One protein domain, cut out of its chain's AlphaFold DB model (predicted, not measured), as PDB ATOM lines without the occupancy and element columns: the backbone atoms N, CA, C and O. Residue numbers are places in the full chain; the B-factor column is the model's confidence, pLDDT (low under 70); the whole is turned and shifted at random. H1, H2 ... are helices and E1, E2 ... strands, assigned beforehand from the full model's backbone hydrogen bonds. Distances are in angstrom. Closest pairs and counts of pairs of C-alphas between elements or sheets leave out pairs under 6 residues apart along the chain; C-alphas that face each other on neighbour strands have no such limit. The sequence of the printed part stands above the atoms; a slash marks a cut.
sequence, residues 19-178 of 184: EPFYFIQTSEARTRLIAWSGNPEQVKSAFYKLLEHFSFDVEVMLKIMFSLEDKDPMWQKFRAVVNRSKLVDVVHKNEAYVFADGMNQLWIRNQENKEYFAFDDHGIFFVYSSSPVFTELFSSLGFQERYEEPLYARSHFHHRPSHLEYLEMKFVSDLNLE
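AT A GLANCE: This is residues 19 to 178 of the 184 residues of an uncharacterized protein of Pedosphaera parvula (strain Ellin514) (UniProt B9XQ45). One twisted sheet of seven strands forms a wall, with H1, H2, H4 and H5 packed over one face in two layers, a sheet layer and a helix layer, and the other face bare of helices. A long link, residues 141 to 163, leads from H4 near edge strand E1 to H5 over E5 and E3. The printed part has 160 residues, with five named helices and seven named strands in the order E1 E2 H1 E3 E4 H2 H3 E5 E6 E7 H4 H5. The antiparallel sheet runs E1 E2 E7 E6 E5 E3 E4; the class is mixed, helices and strands. It is compact, with a radius of gyration of the C-alphas of 15.2 A and spans of 39 by 38 by 32 A.

IN THESE COORDINATES: Find C-alpha 21 at (-39.701, 3.906, 37.840), where E1, residues 21 to 26, begins. E2 is 31 to 36, and H1, 40 to 52, is 18.7 A long. E3, 57 to 70, is 36.8 A long and bends by 59 degrees at 67; E4, 72 to 83, is 32.5 A long and bends by 52 degrees at 80. Next come H2, 84 to 93, H3, 95 to 100, E5, 104 to 110, E6, 116 to 119, E7, 125 to 128, and H4, 133 to 140. H5, 164 to 175, ends at C-alpha 175, (-40.701, 27.721, 18.721).

HOW THE PARTS SIT: Look first at hairpin E1 and E2, where N 23 and O 34 are 2.9 A apart, within hydrogen-bond range. E5, E6 and E7 form a meander, each strand the antiparallel neighbour of the one before; N 108 and O 117 are 2.9 A apart, N 118 and O 126 2.9 A. E4, H2 H3 and E5 form a split strand-helix-strand unit, with E3 between its parallel-running strands and a right-handed crossover. H1 is on the sheet at a height of 9.5 A and runs along the strands. H1 touches H4, closest C-alphas Ala 46 and Phe 138 at 7.0 A, at a shallow tilt of 29 degrees, opposite ways. H5 touches H2 with residues 171 to 175 alone, closest C-alphas Asp 174 and Val 90 at 6.6 A. H3 only grazes the sheet with residues 97 to 99. In the five helices every O i to N i+4 pair is within hydrogen-bond range.

THE WHOLE: The C-alphas farthest apart, those of Glu 28 and His 163, are 42.0 A apart. The printed part has no cut, and H4 to H5 is its one long link. Residues 69 to 71 and 163 to 164 have pLDDT under 70.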
ATOM      1  N   GLU A  19     -40.434   5.627  44.356       94.25
ATOM      2  CA  GLU A  19     -39.093   5.789  43.784       94.25
ATOM      3  C   GLU A  19     -39.184   5.860  42.250       94.25
ATOM      4  O   GLU A  19     -40.104   5.248  41.693       94.25
ATOM      5  N   PRO A  20     -38.250   6.536  41.554       96.75
ATOM      6  CA  PRO A  20     -38.252   6.634  40.094       96.75
ATOM      7  C   PRO A  20     -38.410   5.273  39.410       96.75
ATOM      8  O   PRO A  20     -37.688   4.319  39.713       96.75
ATOM      9  N   PHE A  21     -39.349   5.175  38.473       97.81
ATOM     10  CA  PHE A  21     -39.701   3.906  37.840       97.81
ATOM     11  C   PHE A  21     -39.979   4.055  36.350       97.81
ATOM     12  O   PHE A  21     -40.365   5.126  35.876       97.81
ATOM     13  N   TYR A  22     -39.842   2.947  35.628       98.25
ATOM     14  CA  TYR A  22     -40.440   2.780  34.315       98.25
ATOM     15  C   TYR A  22     -41.067   1.392  34.162       98.25
ATOM     16  O   TYR A  22     -40.665   0.436  34.823       98.25
ATOM     17  N   PHE A  23     -42.035   1.266  33.261       97.50
ATOM     18  CA  PHE A  23     -42.563  -0.024  32.819       97.50
ATOM     19  C   PHE A  23     -43.110   0.060  31.394       97.50
ATOM     20  O   PHE A  23     -43.416   1.140  30.884       97.50
ATOM     21  N   ILE A  24     -43.255  -1.096  30.749       97.12
ATOM     22  CA  ILE A  24     -43.887  -1.204  29.436       97.12
ATOM     23  C   ILE A  24     -45.376  -1.481  29.610       97.12
ATOM     24  O   ILE A  24     -45.780  -2.417  30.295       97.12
ATOM     25  N   GLN A  25     -46.200  -0.671  28.955       95.06
ATOM     26  CA  GLN A  25     -47.626  -0.899  28.823       95.06
ATOM     27  C   GLN A  25     -47.951  -1.265  27.376       95.06
ATOM     28  O   GLN A  25     -47.687  -0.493  26.452       95.06
ATOM     29  N   THR A  26     -48.585  -2.420  27.203       93.12
ATOM     30  CA  THR A  26     -49.047  -2.916  25.906       93.12
ATOM     31  C   THR A  26     -50.570  -2.961  25.897       93.12
ATOM     32  O   THR A  26     -51.183  -3.530  26.799       93.12
ATOM     33  N   SER A  27     -51.183  -2.363  24.881       88.06
ATOM     34  CA  SER A  27     -52.598  -2.524  24.541       88.06
ATOM     35  C   SER A  27     -52.731  -3.099  23.131       88.06
ATOM     36  O   SER A  27     -51.750  -3.160  22.392       88.06
ATOM     37  N   GLU A  28     -53.946  -3.480  22.729       83.88
ATOM     38  CA  GLU A  28     -54.217  -3.983  21.370       83.88
ATOM     39  C   GLU A  28     -53.749  -3.018  20.271       83.88
ATOM     40  O   GLU A  28     -53.356  -3.442  19.188       83.88
ATOM     41  N   ALA A  29     -53.769  -1.713  20.553       81.19
ATOM     42  CA  ALA A  29     -53.433  -0.689  19.576       81.19
ATOM     43  C   ALA A  29     -51.961  -0.258  19.619       81.19
ATOM     44  O   ALA A  29     -51.442   0.183  18.591       81.19
ATOM     45  N   ARG A  30     -51.309  -0.258  20.797       87.00
ATOM     46  CA  ARG A  30     -49.992   0.380  20.990       87.00
ATOM     47  C   ARG A  30     -49.197  -0.215  22.151       87.00
ATOM     48  O   ARG A  30     -49.752  -0.533  23.198       87.00
ATOM     49  N   THR A  31     -47.878  -0.199  21.997       92.50
ATOM     50  CA  THR A  31     -46.908  -0.385  23.085       92.50
ATOM     51  C   THR A  31     -46.282   0.960  23.434       92.50
ATOM     52  O   THR A  31     -45.954   1.744  22.538       92.50
ATOM     53  N   ARG A  32     -46.134   1.245  24.729       96.19
ATOM     54  CA  ARG A  32     -45.438   2.435  25.224       96.19
ATOM     55  C   ARG A  32     -44.669   2.142  26.503       96.19
ATOM     56  O   ARG A  32     -45.128   1.365  27.334       96.19
ATOM     57  N   LEU A  33     -43.544   2.816  26.678       97.88
ATOM     58  CA  LEU A  33     -42.859   2.922  27.957       97.88
ATOM     59  C   LEU A  33     -43.470   4.083  28.741       97.88
ATOM     60  O   LEU A  33     -43.669   5.169  28.195       97.88
ATOM     61  N   ILE A  34     -43.776   3.842  30.009       97.81
ATOM     62  CA  ILE A  34     -44.228   4.854  30.964       97.81
ATOM     63  C   ILE A  34     -43.115   5.036  31.983       97.81
ATOM     64  O   ILE A  34     -42.660   4.042  32.541       97.81
ATOM     65  N   ALA A  35     -42.679   6.273  32.219       98.00
ATOM     66  CA  ALA A  35     -41.659   6.578  33.217       98.00
ATOM     67  C   ALA A  35     -42.006   7.828  34.025       98.00
ATOM     68  O   ALA A  35     -42.537   8.803  33.493       98.00
ATOM     69  N   TRP A  36     -41.673   7.807  35.310       97.19
ATOM     70  CA  TRP A  36     -41.913   8.919  36.221       97.19
ATOM     71  C   TRP A  36     -40.799   9.029  37.261       97.19
ATOM     72  O   TRP A  36     -40.216   8.027  37.683       97.19
ATOM     73  N   SER A  37     -40.513  10.262  37.676       95.25
ATOM     74  CA  SER A  37     -39.611  10.560  38.782       95.25
ATOM     75  C   SER A  37     -40.087  11.790  39.547       95.25
ATOM     76  O   SER A  37     -40.484  12.792  38.954       95.25
ATOM     77  N   GLY A  38     -39.983  11.728  40.875       92.75
ATOM     78  CA  GLY A  38     -40.167  12.881  41.755       92.75
ATOM     79  C   GLY A  38     -38.952  13.815  41.809       92.75
ATOM     80  O   GLY A  38     -39.024  14.844  42.476       92.75
ATOM     81  N   ASN A  39     -37.841  13.470  41.146       93.62
ATOM     82  CA  ASN A  39     -36.612  14.261  41.108       93.62
ATOM     83  C   ASN A  39     -36.565  15.145  39.838       93.62
ATOM     84  O   ASN A  39     -36.353  14.615  38.742       93.62
ATOM     85  N   PRO A  40     -36.683  16.483  39.964       93.69
ATOM     86  CA  PRO A  40     -36.679  17.414  38.833       93.69
ATOM     87  C   PRO A  40     -35.450  17.293  37.922       93.69
ATOM     88  O   PRO A  40     -35.579  17.333  36.701       93.69
ATOM     89  N   GLU A  41     -34.258  17.093  38.485       95.31
ATOM     90  CA  GLU A  41     -33.019  17.013  37.698       95.31
ATOM     91  C   GLU A  41     -32.929  15.704  36.903       95.31
ATOM     92  O   GLU A  41     -32.446  15.679  35.767       95.31
ATOM     93  N   GLN A  42     -33.459  14.613  37.462       96.62
ATOM     94  CA  GLN A  42     -33.567  13.334  36.759       96.62
ATOM     95  C   GLN A  42     -34.582  13.421  35.609       96.62
ATOM     96  O   GLN A  42     -34.325  12.897  34.524       96.62
ATOM     97  N   VAL A  43     -35.698  14.136  35.810       97.06
ATOM     98  CA  VAL A  43     -36.700  14.423  34.768       97.06
ATOM     99  C   VAL A  43     -36.092  15.239  33.626       97.06
ATOM    100  O   VAL A  43     -36.209  14.838  32.469       97.06
ATOM    101  N   LYS A  44     -35.390  16.340  33.926       97.69
ATOM    102  CA  LYS A  44     -34.693  17.149  32.908       97.69
ATOM    103  C   LYS A  44     -33.686  16.310  32.126       97.69
ATOM    104  O   LYS A  44     -33.688  16.325  30.896       97.69
ATOM    105  N   SER A  45     -32.874  15.525  32.834       97.88
ATOM    106  CA  SER A  45     -31.885  14.633  32.220       97.88
ATOM    107  C   SER A  45     -32.540  13.624  31.273       97.88
ATOM    108  O   SER A  45     -32.076  13.461  30.146       97.88
ATOM    109  N   ALA A  46     -33.645  12.997  31.689       98.38
ATOM    110  CA  ALA A  46     -34.406  12.074  30.851       98.38
ATOM    111  C   ALA A  46     -34.972  12.762  29.605       98.38
ATOM    112  O   ALA A  46     -34.832  12.236  28.504       98.38
ATOM    113  N   PHE A  47     -35.544  13.958  29.753       98.50
ATOM    114  CA  PHE A  47     -36.088  14.727  28.636       98.50
ATOM    115  C   PHE A  47     -35.025  15.033  27.572       98.50
ATOM    116  O   PHE A  47     -35.226  14.739  26.391       98.50
ATOM    117  N   TYR A  48     -33.878  15.589  27.975       98.19
ATOM    118  CA  TYR A  48     -32.815  15.933  27.029       98.19
ATOM    119  C   TYR A  48     -32.184  14.682  26.405       98.19
ATOM    120  O   TYR A  48     -31.971  14.654  25.194       98.19
ATOM    121  N   LYS A  49     -31.972  13.613  27.188       98.00
ATOM    122  CA  LYS A  49     -31.462  12.333  26.671       98.00
ATOM    123  C   LYS A  49     -32.412  11.696  25.666       98.00
ATOM    124  O   LYS A  49     -31.955  11.223  24.634       98.00
ATOM    125  N   LEU A  50     -33.723  11.721  25.915       97.56
ATOM    126  CA  LEU A  50     -34.710  11.263  24.937       97.56
ATOM    127  C   LEU A  50     -34.580  12.045  23.635       97.56
ATOM    128  O   LEU A  50     -34.530  11.448  22.563       97.56
ATOM    129  N   LEU A  51     -34.479  13.370  23.726       96.50
ATOM    130  CA  LEU A  51     -34.394  14.233  22.557       96.50
ATOM    131  C   LEU A  51     -33.131  13.970  21.718       96.50
ATOM    132  O   LEU A  51     -33.204  14.017  20.491       96.50
ATOM    133  N   GLU A  52     -31.999  13.618  22.339       96.12
ATOM    134  CA  GLU A  52     -30.756  13.240  21.640       96.12
ATOM    135  C   GLU A  52     -30.932  12.060  20.662       96.12
ATOM    136  O   GLU A  52     -30.202  11.989  19.668       96.12
ATOM    137  N   HIS A  53     -31.916  11.180  20.886       94.62
ATOM    138  CA  HIS A  53     -32.226  10.046  20.005       94.62
ATOM    139  C   HIS A  53     -33.100  10.406  18.795       94.62
ATOM    140  O   HIS A  53     -33.278   9.585  17.897       94.62
ATOM    141  N   PHE A  54     -33.661  11.613  18.755       94.94
ATOM    142  CA  PHE A  54     -34.544  12.040  17.676       94.94
ATOM    143  C   PHE A  54     -33.748  12.697  16.547       94.94
ATOM    144  O   PHE A  54     -32.661  13.242  16.768       94.94
ATOM    145  N   SER A  55     -34.313  12.660  15.336       94.50
ATOM    146  CA  SER A  55     -33.781  13.315  14.138       94.50
ATOM    147  C   SER A  55     -33.502  14.809  14.348       94.50
ATOM    148  O   SER A  55     -34.008  15.439  15.279       94.50
ATOM    149  N   PHE A  56     -32.687  15.393  13.463       95.38
ATOM    150  CA  PHE A  56     -32.335  16.816  13.529       95.38
ATOM    151  C   PHE A  56     -33.563  17.725  13.459       95.38
ATOM    152  O   PHE A  56     -33.601  18.728  14.162       95.38
ATOM    153  N   ASP A  57     -34.575  17.346  12.680       97.12
ATOM    154  CA  ASP A  57     -35.878  18.006  12.674       97.12
ATOM    155  C   ASP A  57     -36.929  17.114  13.336       97.12
ATOM    156  O   ASP A  57     -37.005  15.910  13.072       97.12
ATOM    157  N   VAL A  58     -37.750  17.710  14.198       97.88
ATOM    158  CA  VAL A  58     -38.787  17.021  14.974       97.88
ATOM    159  C   VAL A  58     -40.123  17.737  14.849       97.88
ATOM    160  O   VAL A  58     -40.183  18.959  14.729       97.88
ATOM    161  N   GLU A  59     -41.217  16.982  14.905       98.31
ATOM    162  CA  GLU A  59     -42.517  17.576  15.209       98.31
ATOM    163  C   GLU A  59     -42.590  17.919  16.685       98.31
ATOM    164  O   GLU A  59     -42.314  17.062  17.524       98.31
ATOM    165  N   VAL A  60     -43.054  19.122  16.991       98.31
ATOM    166  CA  VAL A  60     -43.451  19.513  18.337       98.31
ATOM    167  C   VAL A  60     -44.936  19.809  18.328       98.31
ATOM    168  O   VAL A  60     -45.410  20.595  17.508       98.31
ATOM    169  N   MET A  61     -45.662  19.198  19.259       98.06
ATOM    170  CA  MET A  61     -47.024  19.581  19.593       98.06
ATOM    171  C   MET A  61     -47.089  19.965  21.069       98.06
ATOM    172  O   MET A  61     -46.756  19.174  21.947       98.06
ATOM    173  N   LEU A  62     -47.537  21.186  21.327       97.62
ATOM    174  CA  LEU A  62     -47.807  21.701  22.661       97.62
ATOM    175  C   LEU A  62     -49.315  21.692  22.884       97.62
ATOM    176  O   LEU A  62     -50.076  22.154  22.031       97.62
ATOM    177  N   LYS A  63     -49.747  21.195  24.038       95.69
ATOM    178  CA  LYS A  63     -51.121  21.355  24.506       95.69
ATOM    179  C   LYS A  63     -51.113  22.221  25.750       95.69
ATOM    180  O   LYS A  63     -50.382  21.911  26.684       95.69
ATOM    181  N   ILE A  64     -51.927  23.269  25.755       93.69
ATOM    182  CA  ILE A  64     -52.098  24.187  26.884       93.69
ATOM    183  C   ILE A  64     -53.519  24.023  27.414       93.69
ATOM    184  O   ILE A  64     -54.478  24.113  26.644       93.69
ATOM    185  N   MET A  65     -53.653  23.739  28.704       90.56
ATOM    186  CA  MET A  65     -54.941  23.605  29.372       90.56
ATOM    187  C   MET A  65     -55.551  24.993  29.576       90.56
ATOM    188  O   MET A  65     -54.895  25.876  30.120       90.56
ATOM    189  N   PHE A  66     -56.804  25.193  29.161       85.94
ATOM    190  CA  PHE A  66     -57.492  26.484  29.334       85.94
ATOM    191  C   PHE A  66     -58.819  26.393  30.098       85.94
ATOM    192  O   PHE A  66     -59.367  27.426  30.473       85.94
ATOM    193  N   SER A  67     -59.339  25.187  30.347       79.12
ATOM    194  CA  SER A  67     -60.516  24.981  31.197       79.12
ATOM    195  C   SER A  67     -60.501  23.602  31.860       79.12
ATOM    196  O   SER A  67     -59.999  22.633  31.287       79.12
ATOM    197  N   LEU A  68     -61.076  23.544  33.063       73.12
ATOM    198  CA  LEU A  68     -61.319  22.342  33.870       73.12
ATOM    199  C   LEU A  68     -62.828  22.098  34.091       73.12
ATOM    200  O   LEU A  68     -63.197  21.325  34.974       73.12
ATOM    201  N   GLU A  69     -63.702  22.795  33.356       63.19
ATOM    202  CA  GLU A  69     -65.106  22.977  33.757       63.19
ATOM    203  C   GLU A  69     -65.986  21.711  33.745       63.19
ATOM    204  O   GLU A  69     -67.003  21.729  34.423       63.19
ATOM    205  N   ASP A  70     -65.595  20.582  33.137       52.19
ATOM    206  CA  ASP A  70     -66.486  19.408  33.020       52.19
ATOM    207  C   ASP A  70     -65.785  18.038  33.138       52.19
ATOM    208  O   ASP A  70     -65.964  17.156  32.302       52.19
ATOM    209  N   LYS A  71     -64.995  17.824  34.204       61.38
ATOM    210  CA  LYS A  71     -64.187  16.604  34.497       61.38
ATOM    211  C   LYS A  71     -63.097  16.262  33.473       61.38
ATOM    212  O   LYS A  71     -62.100  15.667  33.869       61.38
ATOM    213  N   ASP A  72     -63.257  16.675  32.223       73.31
ATOM    214  CA  ASP A  72     -62.274  16.539  31.164       73.31
ATOM    215  C   ASP A  72     -61.604  17.898  30.895       73.31
ATOM    216  O   ASP A  72     -62.287  18.883  30.595       73.31
ATOM    217  N   PRO A  73     -60.266  17.991  31.000       81.00
ATOM    218  CA  PRO A  73     -59.554  19.224  30.703       81.00
ATOM    219  C   PRO A  73     -59.680  19.589  29.221       81.00
ATOM    220  O   PRO A  73     -59.474  18.756  28.332       81.00
ATOM    221  N   MET A  74     -59.955  20.865  28.946       87.31
ATOM    222  CA  MET A  74     -59.954  21.402  27.587       87.31
ATOM    223  C   MET A  74     -58.565  21.918  27.212       87.31
ATOM    224  O   MET A  74     -57.937  22.673  27.960       87.31
ATOM    225  N   TRP A  75     -58.109  21.544  26.014       91.31
ATOM    226  CA  TRP A  75     -56.750  21.804  25.542       91.31
ATOM    227  C   TRP A  75     -56.731  22.654  24.278       91.31
ATOM    228  O   TRP A  75     -57.350  22.310  23.271       91.31
ATOM    229  N   GLN A  76     -55.937  23.719  24.288       93.31
ATOM    230  CA  GLN A  76     -55.537  24.418  23.080       93.31
ATOM    231  C   GLN A  76     -54.269  23.768  22.533       93.31
ATOM    232  O   GLN A  76     -53.294  23.581  23.257       93.31
ATOM    233  N   LYS A  77     -54.284  23.412  21.248       95.06
ATOM    234  CA  LYS A  77     -53.189  22.692  20.598       95.06
ATOM    235  C   LYS A  77     -52.392  23.633  19.695       95.06
ATOM    236  O   LYS A  77     -52.970  24.420  18.943       95.06
ATOM    237  N   PHE A  78     -51.073  23.509  19.743       97.00
ATOM    238  CA  PHE A  78     -50.143  24.204  18.864       97.00
ATOM    239  C   PHE A  78     -49.128  23.223  18.290       97.00
ATOM    240  O   PHE A  78     -48.774  22.249  18.953       97.00
ATOM    241  N   ARG A  79     -48.652  23.472  17.071       97.75
ATOM    242  CA  ARG A  79     -47.767  22.556  16.348       97.75
ATOM    243  C   ARG A  79     -46.740  23.303  15.505       97.75
ATOM    244  O   ARG A  79     -47.068  24.313  14.897       97.75
ATOM    245  N   ALA A  80     -45.537  22.750  15.403       97.94
ATOM    246  CA  ALA A  80     -44.593  23.068  14.334       97.94
ATOM    247  C   ALA A  80     -43.654  21.888  14.065       97.94
ATOM    248  O   ALA A  80     -43.529  20.974  14.881       97.94
ATOM    249  N   VAL A  81     -42.957  21.935  12.932       97.94
ATOM    250  CA  VAL A  81     -41.705  21.194  12.757       97.94
ATOM    251  C   VAL A  81     -40.576  22.145  13.117       97.94
ATOM    252  O   VAL A  81     -40.512  23.258  12.598       97.94
ATOM    253  N   VAL A  82     -39.710  21.725  14.031       97.69
ATOM    254  CA  VAL A  82     -38.612  22.552  14.520       97.69
ATOM    255  C   VAL A  82     -37.310  21.787  14.471       97.69
ATOM    256  O   VAL A  82     -37.264  20.565  14.610       97.69
ATOM    257  N   ASN A  83     -36.238  22.553  14.350       96.88
ATOM    258  CA  ASN A  83     -34.915  22.027  14.555       96.88
ATOM    259  C   ASN A  83     -34.710  21.610  16.020       96.88
ATOM    260  O   ASN A  83     -35.012  22.379  16.935       96.88
ATOM    261  N   ARG A  84     -34.144  20.426  16.249       97.00
ATOM    262  CA  ARG A  84     -33.877  19.867  17.575       97.00
ATOM    263  C   ARG A  84     -32.991  20.777  18.421       97.00
ATOM    264  O   ARG A  84     -33.275  20.956  19.599       97.00
ATOM    265  N   SER A  85     -31.956  21.379  17.838       97.31
ATOM    266  CA  SER A  85     -31.065  22.301  18.555       97.31
ATOM    267  C   SER A  85     -31.828  23.542  19.019       97.31
ATOM    268  O   SER A  85     -31.736  23.930  20.179       97.31
ATOM    269  N   LYS A  86     -32.679  24.101  18.145       97.75
ATOM    270  CA  LYS A  86     -33.588  25.198  18.509       97.75
ATOM    271  C   LYS A  86     -34.540  24.783  19.637       97.75
ATOM    272  O   LYS A  86     -34.767  25.568  20.550       97.75
ATOM    273  N   LEU A  87     -35.091  23.569  19.586       98.25
ATOM    274  CA  LEU A  87     -35.965  23.057  20.643       98.25
ATOM    275  C   LEU A  87     -35.238  22.966  21.988       98.25
ATOM    276  O   LEU A  87     -35.767  23.455  22.980       98.25
ATOM    277  N   VAL A  88     -34.028  22.400  22.011       98.19
ATOM    278  CA  VAL A  88     -33.183  22.326  23.215       98.19
ATOM    279  C   VAL A  88     -32.952  23.721  23.798       98.19
ATOM    280  O   VAL A  88     -33.218  23.938  24.980       98.19
ATOM    281  N   ASP A  89     -32.547  24.685  22.970       98.06
ATOM    282  CA  ASP A  89     -32.286  26.059  23.412       98.06
ATOM    283  C   ASP A  89     -33.529  26.736  24.004       98.06
ATOM    284  O   ASP A  89     -33.438  27.470  24.991       98.06
ATOM    285  N   VAL A  90     -34.698  26.527  23.394       98.06
ATOM    286  CA  VAL A  90     -35.951  27.124  23.871       98.06
ATOM    287  C   VAL A  90     -36.432  26.451  25.154       98.06
ATOM    288  O   VAL A  90     -36.880  27.156  26.058       98.06
ATOM    289  N   VAL A  91     -36.298  25.130  25.280       97.31
ATOM    290  CA  VAL A  91     -36.633  24.410  26.517       97.31
ATOM    291  C   VAL A  91     -35.734  24.879  27.664       97.31
ATOM    292  O   VAL A  91     -36.262  25.244  28.711       97.31
ATOM    293  N   HIS A  92     -34.419  25.007  27.452       95.94
ATOM    294  CA  HIS A  92     -33.497  25.540  28.467       95.94
ATOM    295  C   HIS A  92     -33.854  26.959  28.930       95.94
ATOM    296  O   HIS A  92     -33.722  27.292  30.106       95.94
ATOM    297  N   LYS A  93     -34.327  27.823  28.026       94.81
ATOM    298  CA  LYS A  93     -34.748  29.191  28.379       94.81
ATOM    299  C   LYS A  93     -36.086  29.246  29.115       94.81
ATOM    300  O   LYS A  93     -36.413  30.286  29.678       94.81
ATOM    301  N   ASN A  94     -36.859  28.162  29.089       93.62
ATOM    302  CA  ASN A  94     -38.226  28.105  29.602       93.62
ATOM    303  C   ASN A  94     -38.441  26.873  30.505       93.62
ATOM    304  O   ASN A  94     -39.538  26.320  30.543       93.62
ATOM    305  N   GLU A  95     -37.417  26.431  31.246       92.69
ATOM    306  CA  GLU A  95     -37.486  25.190  32.037       92.69
ATOM    307  C   GLU A  95     -38.623  25.188  33.062       92.69
ATOM    308  O   GLU A  95     -39.293  24.173  33.213       92.69
ATOM    309  N   ALA A  96     -38.893  26.315  33.727       90.25
ATOM    310  CA  ALA A  96     -40.004  26.410  34.676       90.25
ATOM    311  C   ALA A  96     -41.360  26.138  33.997       90.25
ATOM    312  O   ALA A  96     -42.208  25.437  34.543       90.25
ATOM    313  N   TYR A  97     -41.542  26.630  32.769       92.56
ATOM    314  CA  TYR A  97     -42.738  26.351  31.983       92.56
ATOM    315  C   TYR A  97     -42.786  24.884  31.534       92.56
ATOM    316  O   TYR A  97     -43.807  24.216  31.670       92.56
ATOM    317  N   VAL A  98     -41.676  24.336  31.040       95.06
ATOM    318  CA  VAL A  98     -41.673  22.969  30.502       95.06
ATOM    319  C   VAL A  98     -41.760  21.915  31.601       95.06
ATOM    320  O   VAL A  98     -42.478  20.942  31.416       95.06
ATOM    321  N   PHE A  99     -41.067  22.086  32.729       94.88
ATOM    322  CA  PHE A  99     -40.866  21.041  33.742       94.88
ATOM    323  C   PHE A  99     -41.646  21.233  35.042       94.88
ATOM    324  O   PHE A  99     -41.837  20.251  35.758       94.88
ATOM    325  N   ALA A 100     -42.106  22.450  35.339       92.00
ATOM    326  CA  ALA A 100     -42.781  22.750  36.600       92.00
ATOM    327  C   ALA A 100     -44.251  23.156  36.436       92.00
ATOM    328  O   ALA A 100     -45.003  23.052  37.399       92.00
ATOM    329  N   ASP A 101     -44.681  23.594  35.252       92.12
ATOM    330  CA  ASP A 101     -46.080  23.949  35.000       92.12
ATOM    331  C   ASP A 101     -46.919  22.727  34.598       92.12
ATOM    332  O   ASP A 101     -46.701  22.108  33.555       92.12
ATOM    333  N   GLY A 102     -47.900  22.387  35.432       91.94
ATOM    334  CA  GLY A 102     -48.871  21.324  35.193       91.94
ATOM    335  C   GLY A 102     -50.024  21.719  34.267       91.94
ATOM    336  O   GLY A 102     -50.961  20.949  34.126       91.94
ATOM    337  N   MET A 103     -49.988  22.893  33.629       92.38
ATOM    338  CA  MET A 103     -51.013  23.324  32.665       92.38
ATOM    339  C   MET A 103     -50.625  23.046  31.207       92.38
ATOM    340  O   MET A 103     -51.323  23.476  30.286       92.38
ATOM    341  N   ASN A 104     -49.532  22.318  30.961       94.50
ATOM    342  CA  ASN A 104     -49.101  21.981  29.608       94.50
ATOM    343  C   ASN A 104     -48.614  20.535  29.445       94.50
ATOM    344  O   ASN A 104     -48.036  19.943  30.358       94.50
ATOM    345  N   GLN A 105     -48.807  20.015  28.230       96.62
ATOM    346  CA  GLN A 105     -48.218  18.767  27.738       96.62
ATOM    347  C   GLN A 105     -47.351  19.058  26.514       96.62
ATOM    348  O   GLN A 105     -47.782  19.775  25.605       96.62
ATOM    349  N   LEU A 106     -46.183  18.425  26.429       98.00
ATOM    350  CA  LEU A 106     -45.278  18.554  25.290       98.00
ATOM    351  C   LEU A 106     -45.085  17.205  24.602       98.00
ATOM    352  O   LEU A 106     -44.750  16.211  25.237       98.00
ATOM    353  N   TRP A 107     -45.324  17.165  23.298       97.75
ATOM    354  CA  TRP A 107     -45.200  15.977  22.461       97.75
ATOM    355  C   TRP A 107     -44.111  16.222  21.427       97.75
ATOM    356  O   TRP A 107     -44.163  17.222  20.710       97.75
ATOM    357  N   ILE A 108     -43.148  15.308  21.333       98.38
ATOM    358  CA  ILE A 108     -42.027  15.404  20.400       98.38
ATOM    359  C   ILE A 108     -41.980  14.134  19.565       98.38
ATOM    360  O   ILE A 108     -41.874  13.037  20.110       98.38
ATOM    361  N   ARG A 109     -42.079  14.280  18.240       98.06
ATOM    362  CA  ARG A 109     -42.161  13.168  17.287       98.06
ATOM    363  C   ARG A 109     -41.040  13.229  16.262       98.06
ATOM    364  O   ARG A 109     -40.823  14.255  15.621       98.06
ATOM    365  N   ASN A 110     -40.383  12.097  16.061       94.88
ATOM    366  CA  ASN A 110     -39.411  11.903  15.002       94.88
ATOM    367  C   ASN A 110     -40.152  11.835  13.655       94.88
ATOM    368  O   ASN A 110     -41.126  11.091  13.490       94.88
ATOM    369  N   GLN A 111     -39.718  12.644  12.690       91.88
ATOM    370  CA  GLN A 111     -40.369  12.723  11.383       91.88
ATOM    371  C   GLN A 111     -40.135  11.475  10.527       91.88
ATOM    372  O   GLN A 111     -40.999  11.136   9.715       91.88
ATOM    373  N   GLU A 112     -39.022  10.774  10.722       91.19
ATOM    374  CA  GLU A 112     -38.601   9.650   9.889       91.19
ATOM    375  C   GLU A 112     -39.289   8.355  10.319       91.19
ATOM    376  O   GLU A 112     -40.038   7.754   9.548       91.19
ATOM    377  N   ASN A 113     -39.089   7.950  11.574       91.94
ATOM    378  CA  ASN A 113     -39.558   6.659  12.088       91.94
ATOM    379  C   ASN A 113     -40.892   6.745  12.855       91.94
ATOM    380  O   ASN A 113     -41.429   5.726  13.282       91.94
ATOM    381  N   LYS A 114     -41.443   7.958  13.002       93.69
ATOM    382  CA  LYS A 114     -42.715   8.257  13.677       93.69
ATOM    383  C   LYS A 114     -42.773   7.917  15.167       93.69
ATOM    384  O   LYS A 114     -43.844   8.112  15.750       93.69
ATOM    385  N   GLU A 115     -41.665   7.495  15.772       95.12
ATOM    386  CA  GLU A 115     -41.530   7.373  17.222       95.12
ATOM    387  C   GLU A 115     -41.737   8.737  17.875       95.12
ATOM    388  O   GLU A 115     -41.430   9.785  17.298       95.12
ATOM    389  N   TYR A 116     -42.298   8.740  19.075       97.38
ATOM    390  CA  TYR A 116     -42.529   9.976  19.807       97.38
ATOM    391  C   TYR A 116     -42.517   9.741  21.300       97.38
ATOM    392  O   TYR A 116     -42.794   8.638  21.766       97.38
ATOM    393  N   PHE A 117     -42.250  10.800  22.052       98.31
ATOM    394  CA  PHE A 117     -42.582  10.825  23.463       98.31
ATOM    395  C   PHE A 117     -43.491  12.005  23.783       98.31
ATOM    396  O   PHE A 117     -43.459  13.042  23.118       98.31
ATOM    397  N   ALA A 118     -44.323  11.819  24.799       98.12
ATOM    398  CA  ALA A 118     -45.081  12.878  25.435       98.12
ATOM    399  C   ALA A 118     -44.582  13.049  26.870       98.12
ATOM    400  O   ALA A 118     -44.372  12.060  27.571       98.12
ATOM    401  N   PHE A 119     -44.405  14.295  27.284       98.25
ATOM    402  CA  PHE A 119     -44.217  14.690  28.670       98.25
ATOM    403  C   PHE A 119     -45.485  15.421  29.102       98.25
ATOM    404  O   PHE A 119     -45.806  16.485  28.562       98.25
ATOM    405  N   ASP A 120     -46.271  14.777  29.959       96.56
ATOM    406  CA  ASP A 120     -47.627  15.223  30.267       96.56
ATOM    407  C   ASP A 120     -47.677  16.283  31.378       96.56
ATOM    408  O   ASP A 120     -46.659  16.725  31.905       96.56
ATOM    409  N   ASP A 121     -48.888  16.690  31.734       94.06
ATOM    410  CA  ASP A 121     -49.223  17.657  32.777       94.06
ATOM    411  C   ASP A 121     -48.947  17.167  34.210       94.06
ATOM    412  O   ASP A 121     -48.944  17.971  35.144       94.06
ATOM    413  N   HIS A 122     -48.645  15.879  34.387       94.75
ATOM    414  CA  HIS A 122     -48.252  15.277  35.663       94.75
ATOM    415  C   HIS A 122     -46.737  15.062  35.775       94.75
ATOM    416  O   HIS A 122     -46.246  14.637  36.822       94.75
ATOM    417  N   GLY A 123     -45.984  15.348  34.711       95.62
ATOM    418  CA  GLY A 123     -44.553  15.079  34.644       95.62
ATOM    419  C   GLY A 123     -44.227  13.611  34.363       95.62
ATOM    420  O   GLY A 123     -43.175  13.121  34.771       95.62
ATOM    421  N   ILE A 124     -45.130  12.894  33.695       97.00
ATOM    422  CA  ILE A 124     -44.956  11.504  33.279       97.00
ATOM    423  C   ILE A 124     -44.489  11.479  31.823       97.00
ATOM    424  O   ILE A 124     -45.049  12.145  30.947       97.00
ATOM    425  N   PHE A 125     -43.470  10.667  31.552       98.31
ATOM    426  CA  PHE A 125     -43.043  10.347  30.200       98.31
ATOM    427  C   PHE A 125     -43.858   9.179  29.650       98.31
ATOM    428  O   PHE A 125     -43.927   8.114  30.262       98.31
ATOM    429  N   PHE A 126     -44.398   9.355  28.448       97.88
ATOM    430  CA  PHE A 126     -44.962   8.287  27.632       97.88
ATOM    431  C   PHE A 126     -44.157   8.186  26.342       97.88
ATOM    432  O   PHE A 126     -44.300   9.036  25.466       97.88
ATOM    433  N   VAL A 127     -43.319   7.161  26.212       98.19
ATOM    434  CA  VAL A 127     -42.486   6.934  25.023       98.19
ATOM    435  C   VAL A 127     -43.117   5.851  24.158       98.19
ATOM    436  O   VAL A 127     -43.271   4.706  24.575       98.19
ATOM    437  N   TYR A 128     -43.485   6.213  22.937       96.81
ATOM    438  CA  TYR A 128     -44.088   5.335  21.944       96.81
ATOM    439  C   TYR A 128     -43.027   4.922  20.930       96.81
ATOM    440  O   TYR A 128     -42.809   5.586  19.914       96.81
ATOM    441  N   SER A 129     -42.361   3.819  21.247       94.12
ATOM    442  CA  SER A 129     -41.332   3.188  20.429       94.12
ATOM    443  C   SER A 129     -41.235   1.705  20.796       94.12
ATOM    444  O   SER A 129     -41.562   1.311  21.915       94.12
ATOM    445  N   SER A 130     -40.789   0.885  19.843       89.25
ATOM    446  CA  SER A 130     -40.414  -0.515  20.065       89.25
ATOM    447  C   SER A 130     -38.915  -0.702  20.328       89.25
ATOM    448  O   SER A 130     -38.456  -1.834  20.464       89.25
ATOM    449  N   SER A 131     -38.133   0.379  20.333       93.31
ATOM    450  CA  SER A 131     -36.683   0.330  20.472       93.31
ATOM    451  C   SER A 131     -36.273   0.099  21.933       93.31
ATOM    452  O   SER A 131     -36.663   0.886  22.802       93.31
ATOM    453  N   PRO A 132     -35.443  -0.921  22.229       94.38
ATOM    454  CA  PRO A 132     -34.959  -1.189  23.588       94.38
ATOM    455  C   PRO A 132     -34.012  -0.097  24.115       94.38
ATOM    456  O   PRO A 132     -33.771  -0.010  25.318       94.38
ATOM    457  N   VAL A 133     -33.525   0.795  23.244       96.25
ATOM    458  CA  VAL A 133     -32.651   1.910  23.639       96.25
ATOM    459  C   VAL A 133     -33.290   2.795  24.713       96.25
ATOM    460  O   VAL A 133     -32.598   3.343  25.564       96.25
ATOM    461  N   PHE A 134     -34.622   2.915  24.718       96.88
ATOM    462  CA  PHE A 134     -35.321   3.760  25.680       96.88
ATOM    463  C   PHE A 134     -35.380   3.129  27.075       96.88
ATOM    464  O   PHE A 134     -35.194   3.840  28.059       96.88
ATOM    465  N   THR A 135     -35.551   1.808  27.190       97.12
ATOM    466  CA  THR A 135     -35.451   1.117  28.491       97.12
ATOM    467  C   THR A 135     -34.035   1.196  29.062       97.12
ATOM    468  O   THR A 135     -33.862   1.435  30.258       97.12
ATOM    469  N   GLU A 136     -33.015   1.081  28.206       97.62
ATOM    470  CA  GLU A 136     -31.608   1.238  28.594       97.62
ATOM    471  C   GLU A 136     -31.305   2.670  29.055       97.62
ATOM    472  O   GLU A 136     -30.658   2.867  30.084       97.62
ATOM    473  N   LEU A 137     -31.835   3.673  28.344       98.19
ATOM    474  CA  LEU A 137     -31.722   5.084  28.708       98.19
ATOM    475  C   LEU A 137     -32.287   5.336  30.108       98.19
ATOM    476  O   LEU A 137     -31.569   5.866  30.958       98.19
ATOM    477  N   PHE A 138     -33.532   4.938  30.381       98.31
ATOM    478  CA  PHE A 138     -34.142   5.162  31.697       98.31
ATOM    479  C   PHE A 138     -33.408   4.397  32.806       98.31
ATOM    480  O   PHE A 138     -33.141   4.973  33.864       98.31
ATOM    481  N   SER A 139     -32.983   3.159  32.544       98.06
ATOM    482  CA  SER A 139     -32.145   2.391  33.476       98.06
ATOM    483  C   SER A 139     -30.835   3.114  33.805       98.06
ATOM    484  O   SER A 139     -30.466   3.236  34.972       98.06
ATOM    485  N   SER A 140     -30.149   3.660  32.793       98.06
ATOM    486  CA  SER A 140     -28.882   4.384  32.974       98.06
ATOM    487  C   SER A 140     -29.027   5.670  33.794       98.06
ATOM    488  O   SER A 140     -28.078   6.107  34.441       98.06
ATOM    489  N   LEU A 141     -30.229   6.253  33.802       98.06
ATOM    490  CA  LEU A 141     -30.568   7.434  34.590       98.06
ATOM    491  C   LEU A 141     -31.038   7.088  36.008       98.06
ATOM    492  O   LEU A 141     -31.362   8.000  36.763       98.06
ATOM    493  N   GLY A 142     -31.074   5.808  36.387       97.94
ATOM    494  CA  GLY A 142     -31.451   5.355  37.727       97.94
ATOM    495  C   GLY A 142     -32.951   5.141  37.934       97.94
ATOM    496  O   GLY A 142     -33.391   5.059  39.079       97.94
ATOM    497  N   PHE A 143     -33.746   5.060  36.865       98.25
ATOM    498  CA  PHE A 143     -35.122   4.576  36.969       98.25
ATOM    499  C   PHE A 143     -35.117   3.053  37.105       98.25
ATOM    500  O   PHE A 143     -34.318   2.368  36.467       98.25
ATOM    501  N   GLN A 144     -36.027   2.517  37.913       97.88
ATOM    502  CA  GLN A 144     -36.151   1.075  38.113       97.88
ATOM    503  C   GLN A 144     -37.255   0.491  37.236       97.88
ATOM    504  O   GLN A 144     -38.365   1.023  37.206       97.88
ATOM    505  N   GLU A 145     -36.982  -0.631  36.571       97.75
ATOM    506  CA  GLU A 145     -38.028  -1.373  35.871       97.75
ATOM    507  C   GLU A 145     -38.977  -2.019  36.879       97.75
ATOM    508  O   GLU A 145     -38.640  -3.009  37.531       97.75
ATOM    509  N   ARG A 146     -40.164  -1.441  37.032       97.44
ATOM    510  CA  ARG A 146     -41.224  -1.969  37.888       97.44
ATOM    511  C   ARG A 146     -42.546  -1.326  37.519       97.44
ATOM    512  O   ARG A 146     -42.612  -0.138  37.211       97.44
ATOM    513  N   TYR A 147     -43.613  -2.111  37.609       96.12
ATOM    514  CA  TYR A 147     -44.943  -1.528  37.586       96.12
ATOM    515  C   TYR A 147     -45.165  -0.710  38.862       96.12
ATOM    516  O   TYR A 147     -44.883  -1.173  39.967       96.12
ATOM    517  N   GLU A 148     -45.696   0.492  38.686       93.25
ATOM    518  CA  GLU A 148     -46.179   1.370  39.743       93.25
ATOM    519  C   GLU A 148     -47.362   2.154  39.179       93.25
ATOM    520  O   GLU A 148     -47.376   2.506  37.995       93.25
ATOM    521  N   GLU A 149     -48.368   2.430  40.006       91.31
ATOM    522  CA  GLU A 149     -49.480   3.263  39.556       91.31
ATOM    523  C   GLU A 149     -49.004   4.712  39.371       91.31
ATOM    524  O   GLU A 149     -48.442   5.305  40.302       91.31
ATOM    525  N   PRO A 150     -49.210   5.323  38.189       86.94
ATOM    526  CA  PRO A 150     -48.814   6.708  37.986       86.94
ATOM    527  C   PRO A 150     -49.592   7.675  38.889       86.94
ATOM    528  O   PRO A 150     -50.720   7.397  39.298       86.94
ATOM    529  N   LEU A 151     -49.001   8.844  39.156       86.62
ATOM    530  CA  LEU A 151     -49.515   9.854  40.092       86.62
ATOM    531  C   LEU A 151     -51.003  10.204  39.892       86.62
ATOM    532  O   LEU A 151     -51.718  10.398  40.875       86.62
ATOM    533  N   TYR A 152     -51.482  10.250  38.643       82.88
ATOM    534  CA  TYR A 152     -52.870  10.606  38.332       82.88
ATOM    535  C   TYR A 152     -53.911   9.632  38.915       82.88
ATOM    536  O   TYR A 152     -55.088   9.974  38.992       82.88
ATOM    537  N   ALA A 153     -53.511   8.429  39.350       77.38
ATOM    538  CA  ALA A 153     -54.395   7.470  40.021       77.38
ATOM    539  C   ALA A 153     -54.804   7.915  41.441       77.38
ATOM    540  O   ALA A 153     -55.651   7.286  42.075       77.38
ATOM    541  N   ARG A 154     -54.210   8.998  41.960       77.75
ATOM    542  CA  ARG A 154     -54.473   9.542  43.298       77.75
ATOM    543  C   ARG A 154     -54.918  10.994  43.219       77.75
ATOM    544  O   ARG A 154     -54.664  11.681  42.236       77.75
ATOM    545  N   SER A 155     -55.540  11.493  44.286       84.50
ATOM    546  CA  SER A 155     -55.772  12.933  44.433       84.50
ATOM    547  C   SER A 155     -54.435  13.672  44.474       84.50
ATOM    548  O   SER A 155     -53.602  13.414  45.343       84.50
ATOM    549  N   HIS A 156     -54.240  14.585  43.531       86.00
ATOM    550  CA  HIS A 156     -52.999  15.320  43.330       86.00
ATOM    551  C   HIS A 156     -53.300  16.791  43.036       86.00
ATOM    552  O   HIS A 156     -54.446  17.192  42.832       86.00
ATOM    553  N   PHE A 157     -52.250  17.599  43.039       86.12
ATOM    554  CA  PHE A 157     -52.290  19.014  42.717       86.12
ATOM    555  C   PHE A 157     -51.296  19.285  41.595       86.12
ATOM    556  O   PHE A 157     -50.152  18.834  41.666       86.12
ATOM    557  N   HIS A 158     -51.715  20.051  40.592       87.00
ATOM    558  CA  HIS A 158     -50.791  20.597  39.608       87.00
ATOM    559  C   HIS A 158     -50.061  21.794  40.205       87.00
ATOM    560  O   HIS A 158     -50.667  22.668  40.837       87.00
ATOM    561  N   HIS A 159     -48.755  21.837  39.990       84.88
ATOM    562  CA  HIS A 159     -47.985  23.037  40.221       84.88
ATOM    563  C   HIS A 159     -48.233  24.026  39.082       84.88
ATOM    564  O   HIS A 159     -48.401  23.650  37.923       84.88
ATOM    565  N   ARG A 160     -48.291  25.308  39.436       83.12
ATOM    566  CA  ARG A 160     -48.562  26.390  38.504       83.12
ATOM    567  C   ARG A 160     -47.663  27.582  38.863       83.12
ATOM    568  O   ARG A 160     -47.938  28.242  39.869       83.12
ATOM    569  N   PRO A 161     -46.588  27.835  38.095       76.62
ATOM    570  CA  PRO A 161     -45.710  28.984  38.299       76.62
ATOM    571  C   PRO A 161     -46.454  30.329  38.241       76.62
ATOM    572  O   PRO A 161     -47.557  30.434  37.706       76.62
ATOM    573  N   SER A 162     -45.838  31.386  38.773       72.81
ATOM    574  CA  SER A 162     -46.327  32.759  38.577       72.81
ATOM    575  C   SER A 162     -46.013  33.261  37.149       72.81
ATOM    576  O   SER A 162     -45.098  32.758  36.506       72.81
ATOM    577  N   HIS A 163     -46.767  34.246  36.635       69.94
ATOM    578  CA  HIS A 163     -46.546  34.899  35.320       69.94
ATOM    579  C   HIS A 163     -46.703  34.023  34.048       69.94
ATOM    580  O   HIS A 163     -45.991  34.200  33.060       69.94
ATOM    581  N   LEU A 164     -47.682  33.117  34.038       68.19
ATOM    582  CA  LEU A 164     -47.847  32.066  33.018       68.19
ATOM    583  C   LEU A 164     -48.140  32.541  31.602       68.19
ATOM    584  O   LEU A 164     -47.488  32.066  30.684       68.19
ATOM    585  N   GLU A 165     -49.089  33.464  31.412       72.38
ATOM    586  CA  GLU A 165     -49.519  33.868  30.061       72.38
ATOM    587  C   GLU A 165     -48.333  34.398  29.241       72.38
ATOM    588  O   GLU A 165     -48.234  34.173  28.035       72.38
ATOM    589  N   TYR A 166     -47.379  35.045  29.919       80.25
ATOM    590  CA  TYR A 166     -46.132  35.481  29.309       80.25
ATOM    591  C   TYR A 166     -45.236  34.299  28.919       80.25
ATOM    592  O   TYR A 166     -44.739  34.276  27.796       80.25
ATOM    593  N   LEU A 167     -45.039  33.319  29.807       83.31
ATOM    594  CA  LEU A 167     -44.207  32.138  29.539       83.31
ATOM    595  C   LEU A 167     -44.801  31.244  28.441       83.31
ATOM    596  O   LEU A 167     -44.076  30.802  27.554       83.31
ATOM    597  N   GLU A 168     -46.117  31.038  28.462       88.94
ATOM    598  CA  GLU A 168     -46.873  30.269  27.470       88.94
ATOM    599  C   GLU A 168     -46.713  30.869  26.071       88.94
ATOM    600  O   GLU A 168     -46.230  30.211  25.144       88.94
ATOM    601  N   MET A 169     -47.071  32.148  25.914       90.25
ATOM    602  CA  MET A 169     -47.004  32.816  24.615       90.25
ATOM    603  C   MET A 169     -45.564  33.021  24.151       90.25
ATOM    604  O   MET A 169     -45.292  32.961  22.950       90.25
ATOM    605  N   LYS A 170     -44.625  33.192  25.088       91.81
ATOM    606  CA  LYS A 170     -43.195  33.206  24.785       91.81
ATOM    607  C   LYS A 170     -42.725  31.863  24.234       91.81
ATOM    608  O   LYS A 170     -42.058  31.856  23.205       91.81
ATOM    609  N   PHE A 171     -43.089  30.744  24.856       95.75
ATOM    610  CA  PHE A 171     -42.697  29.414  24.387       95.75
ATOM    611  C   PHE A 171     -43.288  29.099  23.004       95.75
ATOM    612  O   PHE A 171     -42.572  28.638  22.111       95.75
ATOM    613  N   VAL A 172     -44.571  29.425  22.796       96.50
ATOM    614  CA  VAL A 172     -45.247  29.329  21.489       96.50
ATOM    615  C   VAL A 172     -44.508  30.149  20.430       96.50
ATOM    616  O   VAL A 172     -44.208  29.633  19.352       96.50
ATOM    617  N   SER A 173     -44.173  31.404  20.736       96.44
ATOM    618  CA  SER A 173     -43.485  32.302  19.805       96.44
ATOM    619  C   SER A 173     -42.048  31.863  19.513       96.44
ATOM    620  O   SER A 173     -41.662  31.802  18.346       96.44
ATOM    621  N   ASP A 174     -41.272  31.500  20.536       96.81
ATOM    622  CA  ASP A 174     -39.869  31.097  20.403       96.81
ATOM    623  C   ASP A 174     -39.729  29.858  19.496       96.81
ATOM    624  O   ASP A 174     -38.817  29.783  18.665       96.81
ATOM    625  N   LEU A 175     -40.659  28.901  19.591       97.50
ATOM    626  CA  LEU A 175     -40.701  27.721  18.721       97.50
ATOM    627  C   LEU A 175     -41.415  27.951  17.384       97.50
ATOM    628  O   LEU A 175     -41.277  27.109  16.498       97.50
ATOM    629  N   ASN A 176     -42.084  29.091  17.193       97.19
ATOM    630  CA  ASN A 176     -42.960  29.361  16.050       97.19
ATOM    631  C   ASN A 176     -44.070  28.301  15.914       97.19
ATOM    632  O   ASN A 176     -44.287  27.753  14.836       97.19
ATOM    633  N   LEU A 177     -44.726  27.964  17.030       97.44
ATOM    634  CA  LEU A 177     -45.839  27.017  17.024       97.44
ATOM    635  C   LEU A 177     -47.104  27.688  16.492       97.44
ATOM    636  O   LEU A 177     -47.501  28.762  16.944       97.44
ATOM    637  N   GLU A 178     -47.785  27.006  15.583       97.00
ATOM    638  CA  GLU A 178     -49.042  27.468  15.008       97.00
ATOM    639  C   GLU A 178     -50.216  26.808  15.720       97.00
ATOM    640  O   GLU A 178     -50.196  25.607  16.005       97.00
TER     641      GLU A 178